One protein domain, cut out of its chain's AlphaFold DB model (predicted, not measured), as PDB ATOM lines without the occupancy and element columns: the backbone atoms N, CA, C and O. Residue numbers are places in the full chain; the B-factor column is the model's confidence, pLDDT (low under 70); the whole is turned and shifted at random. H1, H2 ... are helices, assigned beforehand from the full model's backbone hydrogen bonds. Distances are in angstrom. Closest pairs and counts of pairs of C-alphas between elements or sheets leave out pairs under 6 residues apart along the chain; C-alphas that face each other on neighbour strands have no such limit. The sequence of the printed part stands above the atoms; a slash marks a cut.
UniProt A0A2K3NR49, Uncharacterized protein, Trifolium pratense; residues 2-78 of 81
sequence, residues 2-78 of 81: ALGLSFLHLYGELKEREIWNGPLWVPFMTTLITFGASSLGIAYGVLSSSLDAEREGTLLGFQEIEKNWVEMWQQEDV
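Overview. This is residues 2 to 78 of the 81 residues of an uncharacterized protein of Trifolium pratense (UniProt A0A2K3NR49). The model is a long, thin, open chain of three helices: H1 folds back beside H2 as a loose helical hairpin, and H2 runs on well past it to meet H3 in a corner at its far end. H2 makes most of the long axis, H3 stands across its last residues with residues 73 to 78 sticking out, and a long loop, residues 48 to 61, joins the two at that end. The printed part has 77 residues with three named helices, in the order H1, H2, H3, and no named strand; the class is all helix. It is extended, with a radius of gyration of the C-alphas of 19.7 A, and the C-alphas span 60 by 28 by 15 A.

Along the chain. Find C-alpha 2 at (42.866, -13.764, 102.720); there H1 begins, and it takes in residues 2 to 16, 21.1 A from first to last C-alpha. Go on to C-alpha 25 at (33.942, -1.164, 114.754), where H2 begins; it holds residues 25 to 47 and is the longest helix, 31.0 A. H3 takes in residues 62 to 78, 25.5 A, and ends with C-alpha 78 at (77.562, 3.217, 116.656).

Arrangement. Look first at H1 and H2, which form a helical hairpin. They touch at a shallow tilt of 10 degrees and run opposite ways; the closest C-alphas, those of Gly 4 and Thr 34, are 5.8 A apart. H2 touches H1 with residues 27 to 34 alone. Further along H2, residues 36 to 42 stand free. At the next residues you find H3: residues 44 to 47 of H2 alone touch residues 64 to 69 of H3 alone. The closest C-alphas of this pair are those of Leu 47 and Ile 65, 4.6 A apart, and the two helices are about perpendicular, at 77 degrees. H1 and H3 are apart. In the backbone of H1 every O i to N i+4 pair is within hydrogen-bond range; in H2 18 of 19 pairs are, and in H3 9 of 13.

Size, cuts and confidence. The two C-alphas farthest apart are those of Glu 18 and Glu 54, 60.7 A; from C-alpha 2 to C-alpha 78 it is 41.1 A. The printed part has no cut. The link from H1 to H2, 8 residues, is short, and the link from H2 to H3, 14 residues, is long. The mean pLDDT of the printed part is 89.3; look at residues 75 to 78 for the places under 70.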
ATOM      1  N   ALA A   2      44.000 -13.335 103.559       91.25
ATOM      2  CA  ALA A   2      42.866 -13.764 102.720       91.25
ATOM      3  C   ALA A   2      41.536 -13.871 103.491       91.25
ATOM      4  O   ALA A   2      40.544 -13.288 103.079       91.25
ATOM      5  N   LEU A   3      41.551 -14.507 104.667       92.94
ATOM      6  CA  LEU A   3      40.368 -14.640 105.523       92.94
ATOM      7  C   LEU A   3      39.775 -13.289 105.964       92.94
ATOM      8  O   LEU A   3      38.562 -13.118 105.935       92.94
ATOM      9  N   GLY A   4      40.621 -12.317 106.322       92.38
ATOM     10  CA  GLY A   4      40.170 -10.975 106.699       92.38
ATOM     11  C   GLY A   4      39.549 -10.221 105.522       92.38
ATOM     12  O   GLY A   4      38.507  -9.597 105.679       92.38
ATOM     13  N   LEU A   5      40.130 -10.346 104.325       94.50
ATOM     14  CA  LEU A   5      39.574  -9.756 103.103       94.50
ATOM     15  C   LEU A   5      38.234 -10.395 102.720       94.50
ATOM     16  O   LEU A   5      37.283  -9.678 102.422       94.50
ATOM     17  N   SER A   6      38.131 -11.726 102.784       96.00
ATOM     18  CA  SER A   6      36.878 -12.444 102.533       96.00
ATOM     19  C   SER A   6      35.783 -12.043 103.522       96.00
ATOM     20  O   SER A   6      34.644 -11.827 103.114       96.00
ATOM     21  N   PHE A   7      36.122 -11.888 104.806       94.56
ATOM     22  CA  PHE A   7      35.178 -11.417 105.820       94.56
ATOM     23  C   PHE A   7      34.712  -9.981 105.552       94.56
ATOM     24  O   PHE A   7      33.515  -9.711 105.595       94.56
ATOM     25  N   LEU A   8      35.634  -9.063 105.244       94.56
ATOM     26  CA  LEU A   8      35.297  -7.671 104.931       94.56
ATOM     27  C   LEU A   8      34.416  -7.563 103.685       94.56
ATOM     28  O   LEU A   8      33.468  -6.780 103.674       94.56
ATOM     29  N   HIS A   9      34.699  -8.368 102.664       94.69
ATOM     30  CA  HIS A   9      33.895  -8.424 101.449       94.69
ATOM     31  C   HIS A   9      32.469  -8.913 101.739       94.69
ATOM     32  O   HIS A   9      31.505  -8.251 101.366       94.69
ATOM     33  N   LEU A  10      32.332 -10.011 102.493       94.06
ATOM     34  CA  LEU A  10      31.030 -10.528 102.919       94.06
ATOM     35  C   LEU A  10      30.256  -9.503 103.766       94.06
ATOM     36  O   LEU A  10      29.060  -9.311 103.564       94.06
ATOM     37  N   TYR A  11      30.937  -8.826 104.694       92.12
ATOM     38  CA  TYR A  11      30.343  -7.776 105.521       92.12
ATOM     39  C   TYR A  11      29.838  -6.595 104.680       92.12
ATOM     40  O   TYR A  11      28.760  -6.069 104.953       92.12
ATOM     41  N   GLY A  12      30.590  -6.198 103.649       90.56
ATOM     42  CA  GLY A  12      30.182  -5.171 102.687       90.56
ATOM     43  C   GLY A  12      28.884  -5.539 101.971       90.56
ATOM     44  O   GLY A  12      27.917  -4.791 102.054       90.56
ATOM     45  N   GLU A  13      28.826  -6.733 101.379       93.88
ATOM     46  CA  GLU A  13      27.633  -7.249 100.687       93.88
ATOM     47  C   GLU A  13      26.400  -7.326 101.605       93.88
ATOM     48  O   GLU A  13      25.291  -6.955 101.218       93.88
ATOM     49  N   LEU A  14      26.581  -7.793 102.846       93.00
ATOM     50  CA  LEU A  14      25.508  -7.878 103.845       93.00
ATOM     51  C   LEU A  14      24.969  -6.499 104.238       93.00
ATOM     52  O   LEU A  14      23.765  -6.350 104.468       93.00
ATOM     53  N   LYS A  15      25.857  -5.505 104.323       88.88
ATOM     54  CA  LYS A  15      25.499  -4.129 104.660       88.88
ATOM     55  C   LYS A  15      24.825  -3.418 103.487       88.88
ATOM     56  O   LYS A  15      23.826  -2.742 103.703       88.88
ATOM     57  N   GLU A  16      25.326  -3.587 102.263       91.25
ATOM     58  CA  GLU A  16      24.744  -2.996 101.047       91.25
ATOM     59  C   GLU A  16      23.324  -3.493 100.776       91.25
ATOM     60  O   GLU A  16      22.464  -2.724 100.357       91.25
ATOM     61  N   ARG A  17      23.055  -4.769 101.063       92.88
ATOM     62  CA  ARG A  17      21.720  -5.367 100.921       92.88
ATOM     63  C   ARG A  17      20.782  -5.055 102.095       92.88
ATOM     64  O   ARG A  17      19.705  -5.638 102.159       92.88
ATOM     65  N   GLU A  18      21.212  -4.218 103.044       86.38
ATOM     66  CA  GLU A  18      20.517  -3.899 104.303       86.38
ATOM     67  C   GLU A  18      20.106  -5.129 105.139       86.38
ATOM     68  O   GLU A  18      19.271  -5.038 106.038       86.38
ATOM     69  N   ILE A  19      20.724  -6.291 104.892       90.81
ATOM     70  CA  ILE A  19      20.442  -7.538 105.618       90.81
ATOM     71  C   ILE A  19      20.957  -7.420 107.055       90.81
ATOM     72  O   ILE A  19      20.334  -7.918 107.992       90.81
ATOM     73  N   TRP A  20      22.100  -6.749 107.234       83.94
ATOM     74  CA  TRP A  20      22.706  -6.519 108.540       83.94
ATOM     75  C   TRP A  20      23.313  -5.113 108.640       83.94
ATOM     76  O   TRP A  20      24.352  -4.810 108.059       83.94
ATOM     77  N   ASN A  21      22.721  -4.279 109.501       83.06
ATOM     78  CA  ASN A  21      23.279  -2.995 109.940       83.06
ATOM     79  C   ASN A  21      24.174  -3.140 111.184       83.06
ATOM     80  O   ASN A  21      23.790  -2.804 112.303       83.06
ATOM     81  N   GLY A  22      25.360  -3.724 110.996       85.00
ATOM     82  CA  GLY A  22      26.323  -3.966 112.070       85.00
ATOM     83  C   GLY A  22      27.082  -2.700 112.485       85.00
ATOM     84  O   GLY A  22      27.201  -1.751 111.701       85.00
ATOM     85  N   PRO A  23      27.625  -2.659 113.714       91.31
ATOM     86  CA  PRO A  23      28.385  -1.511 114.178       91.31
ATOM     87  C   PRO A  23      29.708  -1.367 113.413       91.31
ATOM     88  O   PRO A  23      30.379  -2.342 113.075       91.31
ATOM     89  N   LEU A  24      30.112  -0.117 113.178       89.12
ATOM     90  CA  LEU A  24      31.267   0.234 112.344       89.12
ATOM     91  C   LEU A  24      32.598  -0.339 112.863       89.12
ATOM     92  O   LEU A  24      33.522  -0.528 112.081       89.12
ATOM     93  N   TRP A  25      32.708  -0.640 114.161       95.06
ATOM     94  CA  TRP A  25      33.942  -1.164 114.754       95.06
ATOM     95  C   TRP A  25      34.314  -2.563 114.238       95.06
ATOM     96  O   TRP A  25      35.488  -2.918 114.272       95.06
ATOM     97  N   VAL A  26      33.362  -3.345 113.716       93.19
ATOM     98  CA  VAL A  26      33.601  -4.714 113.222       93.19
ATOM     99  C   VAL A  26      34.590  -4.749 112.045       93.19
ATOM    100  O   VAL A  26      35.618  -5.429 112.152       93.19
ATOM    101  N   PRO A  27      34.361  -4.017 110.934       93.50
ATOM    102  CA  PRO A  27      35.337  -3.960 109.849       93.50
ATOM    103  C   PRO A  27      36.651  -3.293 110.279       93.50
ATOM    104  O   PRO A  27      37.716  -3.734 109.851       93.50
ATOM    105  N   PHE A  28      36.614  -2.297 111.173       95.00
ATOM    106  CA  PHE A  28      37.839  -1.681 111.701       95.00
ATOM    107  C   PHE A  28      38.715  -2.679 112.457       95.00
ATOM    108  O   PHE A  28      39.902  -2.794 112.159       95.00
ATOM    109  N   MET A  29      38.134  -3.440 113.384       96.62
ATOM    110  CA  MET A  29      38.854  -4.462 114.143       96.62
ATOM    111  C   MET A  29      39.361  -5.579 113.237       96.62
ATOM    112  O   MET A  29      40.486  -6.037 113.408       96.62
ATOM    113  N   THR A  30      38.574  -5.987 112.239       95.38
ATOM    114  CA  THR A  30      39.006  -7.014 111.282       95.38
ATOM    115  C   THR A  30      40.249  -6.568 110.519       95.38
ATOM    116  O   THR A  30      41.217  -7.326 110.422       95.38
ATOM    117  N   THR A  31      40.251  -5.333 110.012       94.38
ATOM    118  CA  THR A  31      41.410  -4.754 109.324       94.38
ATOM    119  C   THR A  31      42.599  -4.632 110.266       94.38
ATOM    120  O   THR A  31      43.681  -5.109 109.929       94.38
ATOM    121  N   LEU A  32      42.396  -4.066 111.461       95.75
ATOM    122  CA  LEU A  32      43.446  -3.883 112.462       95.75
ATOM    123  C   LEU A  32      44.090  -5.212 112.852       95.75
ATOM    124  O   LEU A  32      45.308  -5.305 112.870       95.75
ATOM    125  N   ILE A  33      43.300  -6.251 113.124       95.38
ATOM    126  CA  ILE A  33      43.824  -7.569 113.491       95.38
ATOM    127  C   ILE A  33      44.531  -8.204 112.296       95.38
ATOM    128  O   ILE A  33      45.630  -8.722 112.441       95.38
ATOM    129  N   THR A  34      43.940  -8.151 111.102       93.38
ATOM    130  CA  THR A  34      44.501  -8.833 109.927       93.38
ATOM    131  C   THR A  34      45.820  -8.213 109.470       93.38
ATOM    132  O   THR A  34      46.735  -8.952 109.116       93.38
ATOM    133  N   PHE A  35      45.928  -6.883 109.471       92.31
ATOM    134  CA  PHE A  35      47.169  -6.179 109.135       92.31
ATOM    135  C   PHE A  35      48.132  -6.105 110.323       92.31
ATOM    136  O   PHE A  35      49.325  -6.353 110.172       92.31
ATOM    137  N   GLY A  36      47.621  -5.799 111.513       94.50
ATOM    138  CA  GLY A  36      48.415  -5.677 112.732       94.50
ATOM    139  C   GLY A  36      49.082  -6.991 113.116       94.50
ATOM    140  O   GLY A  36      50.272  -6.995 113.403       94.50
ATOM    141  N   ALA A  37      48.379  -8.124 113.016       95.00
ATOM    142  CA  ALA A  37      48.987  -9.433 113.254       95.00
ATOM    143  C   ALA A  37      50.117  -9.744 112.262       95.00
ATOM    144  O   ALA A  37      51.089 -10.389 112.642       95.00
ATOM    145  N   SER A  38      50.037  -9.274 111.011       91.88
ATOM    146  CA  SER A  38      51.141  -9.420 110.053       91.88
ATOM    147  C   SER A  38      52.369  -8.614 110.473       91.88
ATOM    148  O   SER A  38      53.468  -9.159 110.482       91.88
ATOM    149  N   SER A  39      52.191  -7.351 110.873       93.38
ATOM    150  CA  SER A  39      53.293  -6.520 111.379       93.38
ATOM    151  C   SER A  39      53.916  -7.106 112.651       93.38
ATOM    152  O   SER A  39      55.134  -7.264 112.717       93.38
ATOM    153  N   LEU A  40      53.086  -7.517 113.615       94.81
ATOM    154  CA  LEU A  40      53.537  -8.163 114.850       94.81
ATOM    155  C   LEU A  40      54.244  -9.492 114.578       94.81
ATOM    156  O   LEU A  40      55.241  -9.789 115.222       94.81
ATOM    157  N   GLY A  41      53.764 -10.277 113.611       94.12
ATOM    158  CA  GLY A  41      54.394 -11.534 113.216       94.12
ATOM    159  C   GLY A  41      55.791 -11.338 112.629       94.12
ATOM    160  O   GLY A  41      56.687 -12.116 112.944       94.12
ATOM    161  N   ILE A  42      56.001 -10.286 111.830       93.81
ATOM    162  CA  ILE A  42      57.332  -9.933 111.312       93.81
ATOM    163  C   ILE A  42      58.247  -9.503 112.460       93.81
ATOM    164  O   ILE A  42      59.343 -10.039 112.587       93.81
ATOM    165  N   ALA A  43      57.790  -8.580 113.313       93.69
ATOM    166  CA  ALA A  43      58.573  -8.108 114.453       93.69
ATOM    167  C   ALA A  43      58.967  -9.264 115.385       93.69
ATOM    168  O   ALA A  43      60.136  -9.402 115.737       93.69
ATOM    169  N   TYR A  44      58.011 -10.137 115.714       93.88
ATOM    170  CA  TYR A  44      58.264 -11.345 116.489       93.88
ATOM    171  C   TYR A  44      59.269 -12.251 115.784       93.88
ATOM    172  O   TYR A  44      60.248 -12.620 116.405       93.88
ATOM    173  N   GLY A  45      59.087 -12.565 114.498       92.56
ATOM    174  CA  GLY A  45      59.976 -13.483 113.782       92.56
ATOM    175  C   GLY A  45      61.426 -13.005 113.705       92.56
ATOM    176  O   GLY A  45      62.342 -13.816 113.815       92.56
ATOM    177  N   VAL A  46      61.642 -11.696 113.551       92.19
ATOM    178  CA  VAL A  46      62.987 -11.110 113.570       92.19
ATOM    179  C   VAL A  46      63.580 -11.192 114.978       92.19
ATOM    180  O   VAL A  46      64.674 -11.725 115.157       92.19
ATOM    181  N   LEU A  47      62.849 -10.716 115.987       93.06
ATOM    182  CA  LEU A  47      63.340 -10.641 117.363       93.06
ATOM    183  C   LEU A  47      63.470 -12.010 118.036       93.06
ATOM    184  O   LEU A  47      64.350 -12.191 118.862       93.06
ATOM    185  N   SER A  48      62.641 -12.987 117.685       93.12
ATOM    186  CA  SER A  48      62.663 -14.334 118.261       93.12
ATOM    187  C   SER A  48      63.744 -15.232 117.655       93.12
ATOM    188  O   SER A  48      63.884 -16.379 118.071       93.12
ATOM    189  N   SER A  49      64.445 -14.770 116.615       90.56
ATOM    190  CA  SER A  49      65.464 -15.561 115.927       90.56
ATOM    191  C   SER A  49      66.764 -15.634 116.735       90.56
ATOM    192  O   SER A  49      67.175 -14.658 117.364       90.56
ATOM    193  N   SER A  50      67.433 -16.793 116.715       87.94
ATOM    194  CA  SER A  50      68.795 -16.876 117.249       87.94
ATOM    195  C   SER A  50      69.750 -16.253 116.237       87.94
ATOM    196  O   SER A  50      70.009 -16.828 115.181       87.94
ATOM    197  N   LEU A  51      70.238 -15.054 116.555       82.69
ATOM    198  CA  LEU A  51      71.251 -14.341 115.770       82.69
ATOM    199  C   LEU A  51      72.683 -14.753 116.158       82.69
ATOM    200  O   LEU A  51      73.648 -14.279 115.566       82.69
ATOM    201  N   ASP A  52      72.819 -15.644 117.141       81.62
ATOM    202  CA  ASP A  52      74.088 -16.132 117.670       81.62
ATOM    203  C   ASP A  52      74.352 -17.555 117.157       81.62
ATOM    204  O   ASP A  52      73.623 -18.494 117.477       81.62
ATOM    205  N   ALA A  53      75.401 -17.713 116.347       78.88
ATOM    206  CA  ALA A  53      75.746 -18.988 115.719       78.88
ATOM    207  C   ALA A  53      76.173 -20.068 116.730       78.88
ATOM    208  O   ALA A  53      76.131 -21.253 116.402       78.88
ATOM    209  N   GLU A  54      76.577 -19.678 117.943       80.62
ATOM    210  CA  GLU A  54      77.028 -20.598 118.992       80.62
ATOM    211  C   GLU A  54      75.902 -20.993 119.963       80.62
ATOM    212  O   GLU A  54      76.095 -21.871 120.809       80.62
ATOM    213  N   ARG A  55      74.714 -20.383 119.844       78.94
ATOM    214  CA  ARG A  55      73.555 -20.657 120.703       78.94
ATOM    215  C   ARG A  55      72.359 -21.185 119.919       78.94
ATOM    216  O   ARG A  55      71.820 -20.530 119.027       78.94
ATOM    217  N   GLU A  56      71.871 -22.348 120.339       80.00
ATOM    218  CA  GLU A  56      70.556 -22.833 119.923       80.00
ATOM    219  C   GLU A  56      69.460 -21.916 120.484       80.00
ATOM    220  O   GLU A  56      69.488 -21.547 121.659       80.00
ATOM    221  N   GLY A  57      68.510 -21.534 119.628       85.69
ATOM    222  CA  GLY A  57      67.403 -20.663 120.014       85.69
ATOM    223  C   GLY A  57      66.392 -21.359 120.927       85.69
ATOM    224  O   GLY A  57      66.236 -22.582 120.902       85.69
ATOM    225  N   THR A  58      65.656 -20.582 121.717       87.75
ATOM    226  CA  THR A  58      64.571 -21.103 122.550       87.75
ATOM    227  C   THR A  58      63.284 -21.334 121.758       87.75
ATOM    228  O   THR A  58      62.991 -20.670 120.767       87.75
ATOM    229  N   LEU A  59      62.458 -22.273 122.231       88.25
ATOM    230  CA  LEU A  59      61.259 -22.744 121.524       88.25
ATOM    231  C   LEU A  59      60.243 -21.631 121.201       88.25
ATOM    232  O   LEU A  59      59.555 -21.704 120.186       88.25
ATOM    233  N   LEU A  60      60.151 -20.607 122.055       89.75
ATOM    234  CA  LEU A  60      59.296 -19.427 121.857       89.75
ATOM    235  C   LEU A  60      60.101 -18.138 121.633       89.75
ATOM    236  O   LEU A  60      59.515 -17.072 121.500       89.75
ATOM    237  N   GLY A  61      61.431 -18.203 121.621       90.75
ATOM    238  CA  GLY A  61      62.272 -17.046 121.334       90.75
ATOM    239  C   GLY A  61      62.193 -15.894 122.347       90.75
ATOM    240  O   GLY A  61      62.551 -14.772 122.010       90.75
ATOM    241  N   PHE A  62      61.659 -16.095 123.559       91.12
ATOM    242  CA  PHE A  62      61.446 -14.984 124.500       91.12
ATOM    243  C   PHE A  62      62.755 -14.362 124.994       91.12
ATOM    244  O   PHE A  62      62.818 -13.149 125.181       91.12
ATOM    245  N   GLN A  63      63.789 -15.184 125.188       89.25
ATOM    246  CA  GLN A  63      65.113 -14.706 125.597       89.25
ATOM    247  C   GLN A  63      65.799 -13.958 124.448       89.25
ATOM    248  O   GLN A  63      66.453 -12.940 124.662       89.25
ATOM    249  N   GLU A  64      65.606 -14.446 123.225       93.50
ATOM    250  CA  GLU A  64      66.073 -13.844 121.985       93.50
ATOM    251  C   GLU A  64      65.413 -12.482 121.777       93.50
ATOM    252  O   GLU A  64      66.117 -11.525 121.487       93.50
ATOM    253  N   ILE A  65      64.104 -12.351 122.028       93.81
ATOM    254  CA  ILE A  65      63.394 -11.073 121.895       93.81
ATOM    255  C   ILE A  65      63.993 -10.004 122.809       93.81
ATOM    256  O   ILE A  65      64.250  -8.898 122.343       93.81
ATOM    257  N   GLU A  66      64.219 -10.313 124.088       90.94
ATOM    258  CA  GLU A  66      64.792  -9.354 125.041       90.94
ATOM    259  C   GLU A  66      66.200  -8.918 124.618       90.94
ATOM    260  O   GLU A  66      66.482  -7.720 124.547       90.94
ATOM    261  N   LYS A  67      67.065  -9.882 124.281       90.81
ATOM    262  CA  LYS A  67      68.444  -9.619 123.857       90.81
ATOM    263  C   LYS A  67      68.490  -8.826 122.546       90.81
ATOM    264  O   LYS A  67      69.090  -7.754 122.495       90.81
ATOM    265  N   ASN A  68      67.828  -9.335 121.509       92.44
ATOM    266  CA  ASN A  68      67.855  -8.766 120.165       92.44
ATOM    267  C   ASN A  68      67.230  -7.368 120.140       92.44
ATOM    268  O   ASN A  68      67.709  -6.503 119.415       92.44
ATOM    269  N   TRP A  69      66.196  -7.116 120.953       91.31
ATOM    270  CA  TRP A  69      65.610  -5.783 121.075       91.31
ATOM    271  C   TRP A  69      66.642  -4.769 121.566       91.31
ATOM    272  O   TRP A  69      66.822  -3.737 120.931       91.31
ATOM    273  N   VAL A  70      67.345  -5.065 122.664       91.50
ATOM    274  CA  VAL A  70      68.359  -4.155 123.223       91.50
ATOM    275  C   VAL A  70      69.521  -3.947 122.247       91.50
ATOM    276  O   VAL A  70      69.938  -2.811 122.039       91.50
ATOM    277  N   GLU A  71      70.018  -5.016 121.618       88.00
ATOM    278  CA  GLU A  71      71.131  -4.940 120.660       88.00
ATOM    279  C   GLU A  71      70.789  -4.138 119.397       88.00
ATOM    280  O   GLU A  71      71.654  -3.433 118.879       88.00
ATOM    281  N   MET A  72      69.550  -4.209 118.900       86.56
ATOM    282  CA  MET A  72      69.117  -3.436 117.728       86.56
ATOM    283  C   MET A  72      69.238  -1.930 117.954       86.56
ATOM    284  O   MET A  72      69.794  -1.231 117.114       86.56
ATOM    285  N   TRP A  73      68.773  -1.444 119.105       86.25
ATOM    286  CA  TRP A  73      68.839  -0.018 119.429       86.25
ATOM    287  C   TRP A  73      70.270   0.458 119.706       86.25
ATOM    288  O   TRP A  73      70.580   1.615 119.459       86.25
ATOM    289  N   GLN A  74      71.163  -0.422 120.170       85.25
ATOM    290  CA  GLN A  74      72.575  -0.079 120.388       85.25
ATOM    291  C   GLN A  74      73.387   0.009 119.087       85.25
ATOM    292  O   GLN A  74      74.366   0.748 119.031       85.25
ATOM    293  N   GLN A  75      73.012  -0.736 118.043       67.94
ATOM    294  CA  GLN A  75      73.693  -0.673 116.742       67.94
ATOM    295  C   GLN A  75      73.438   0.651 116.008       67.94
ATOM    296  O   GLN A  75      74.309   1.114 115.268       67.94
ATOM    297  N   GLU A  76      72.288   1.289 116.234       61.00
ATOM    298  CA  GLU A  76      71.971   2.595 115.643       61.00
ATOM    299  C   GLU A  76      72.921   3.699 116.147       61.00
ATOM    300  O   GLU A  76      73.353   4.527 115.351       61.00
ATOM    301  N   ASP A  77      73.349   3.649 117.414       60.72
ATOM    302  CA  ASP A  77      74.220   4.667 118.027       60.72
ATOM    303  C   ASP A  77      75.697   4.594 117.577       60.72
ATOM    304  O   ASP A  77      76.445   5.558 117.733       60.72
ATOM    305  N   VAL A  78      76.148   3.455 117.036       59.16
ATOM    306  CA  VAL A  78      77.562   3.217 116.656       59.16
ATOM    307  C   VAL A  78      77.815   3.483 115.163       59.16
ATOM    308  O   VAL A  78      78.958   3.522 114.719       59.16
TER     309      VAL A  78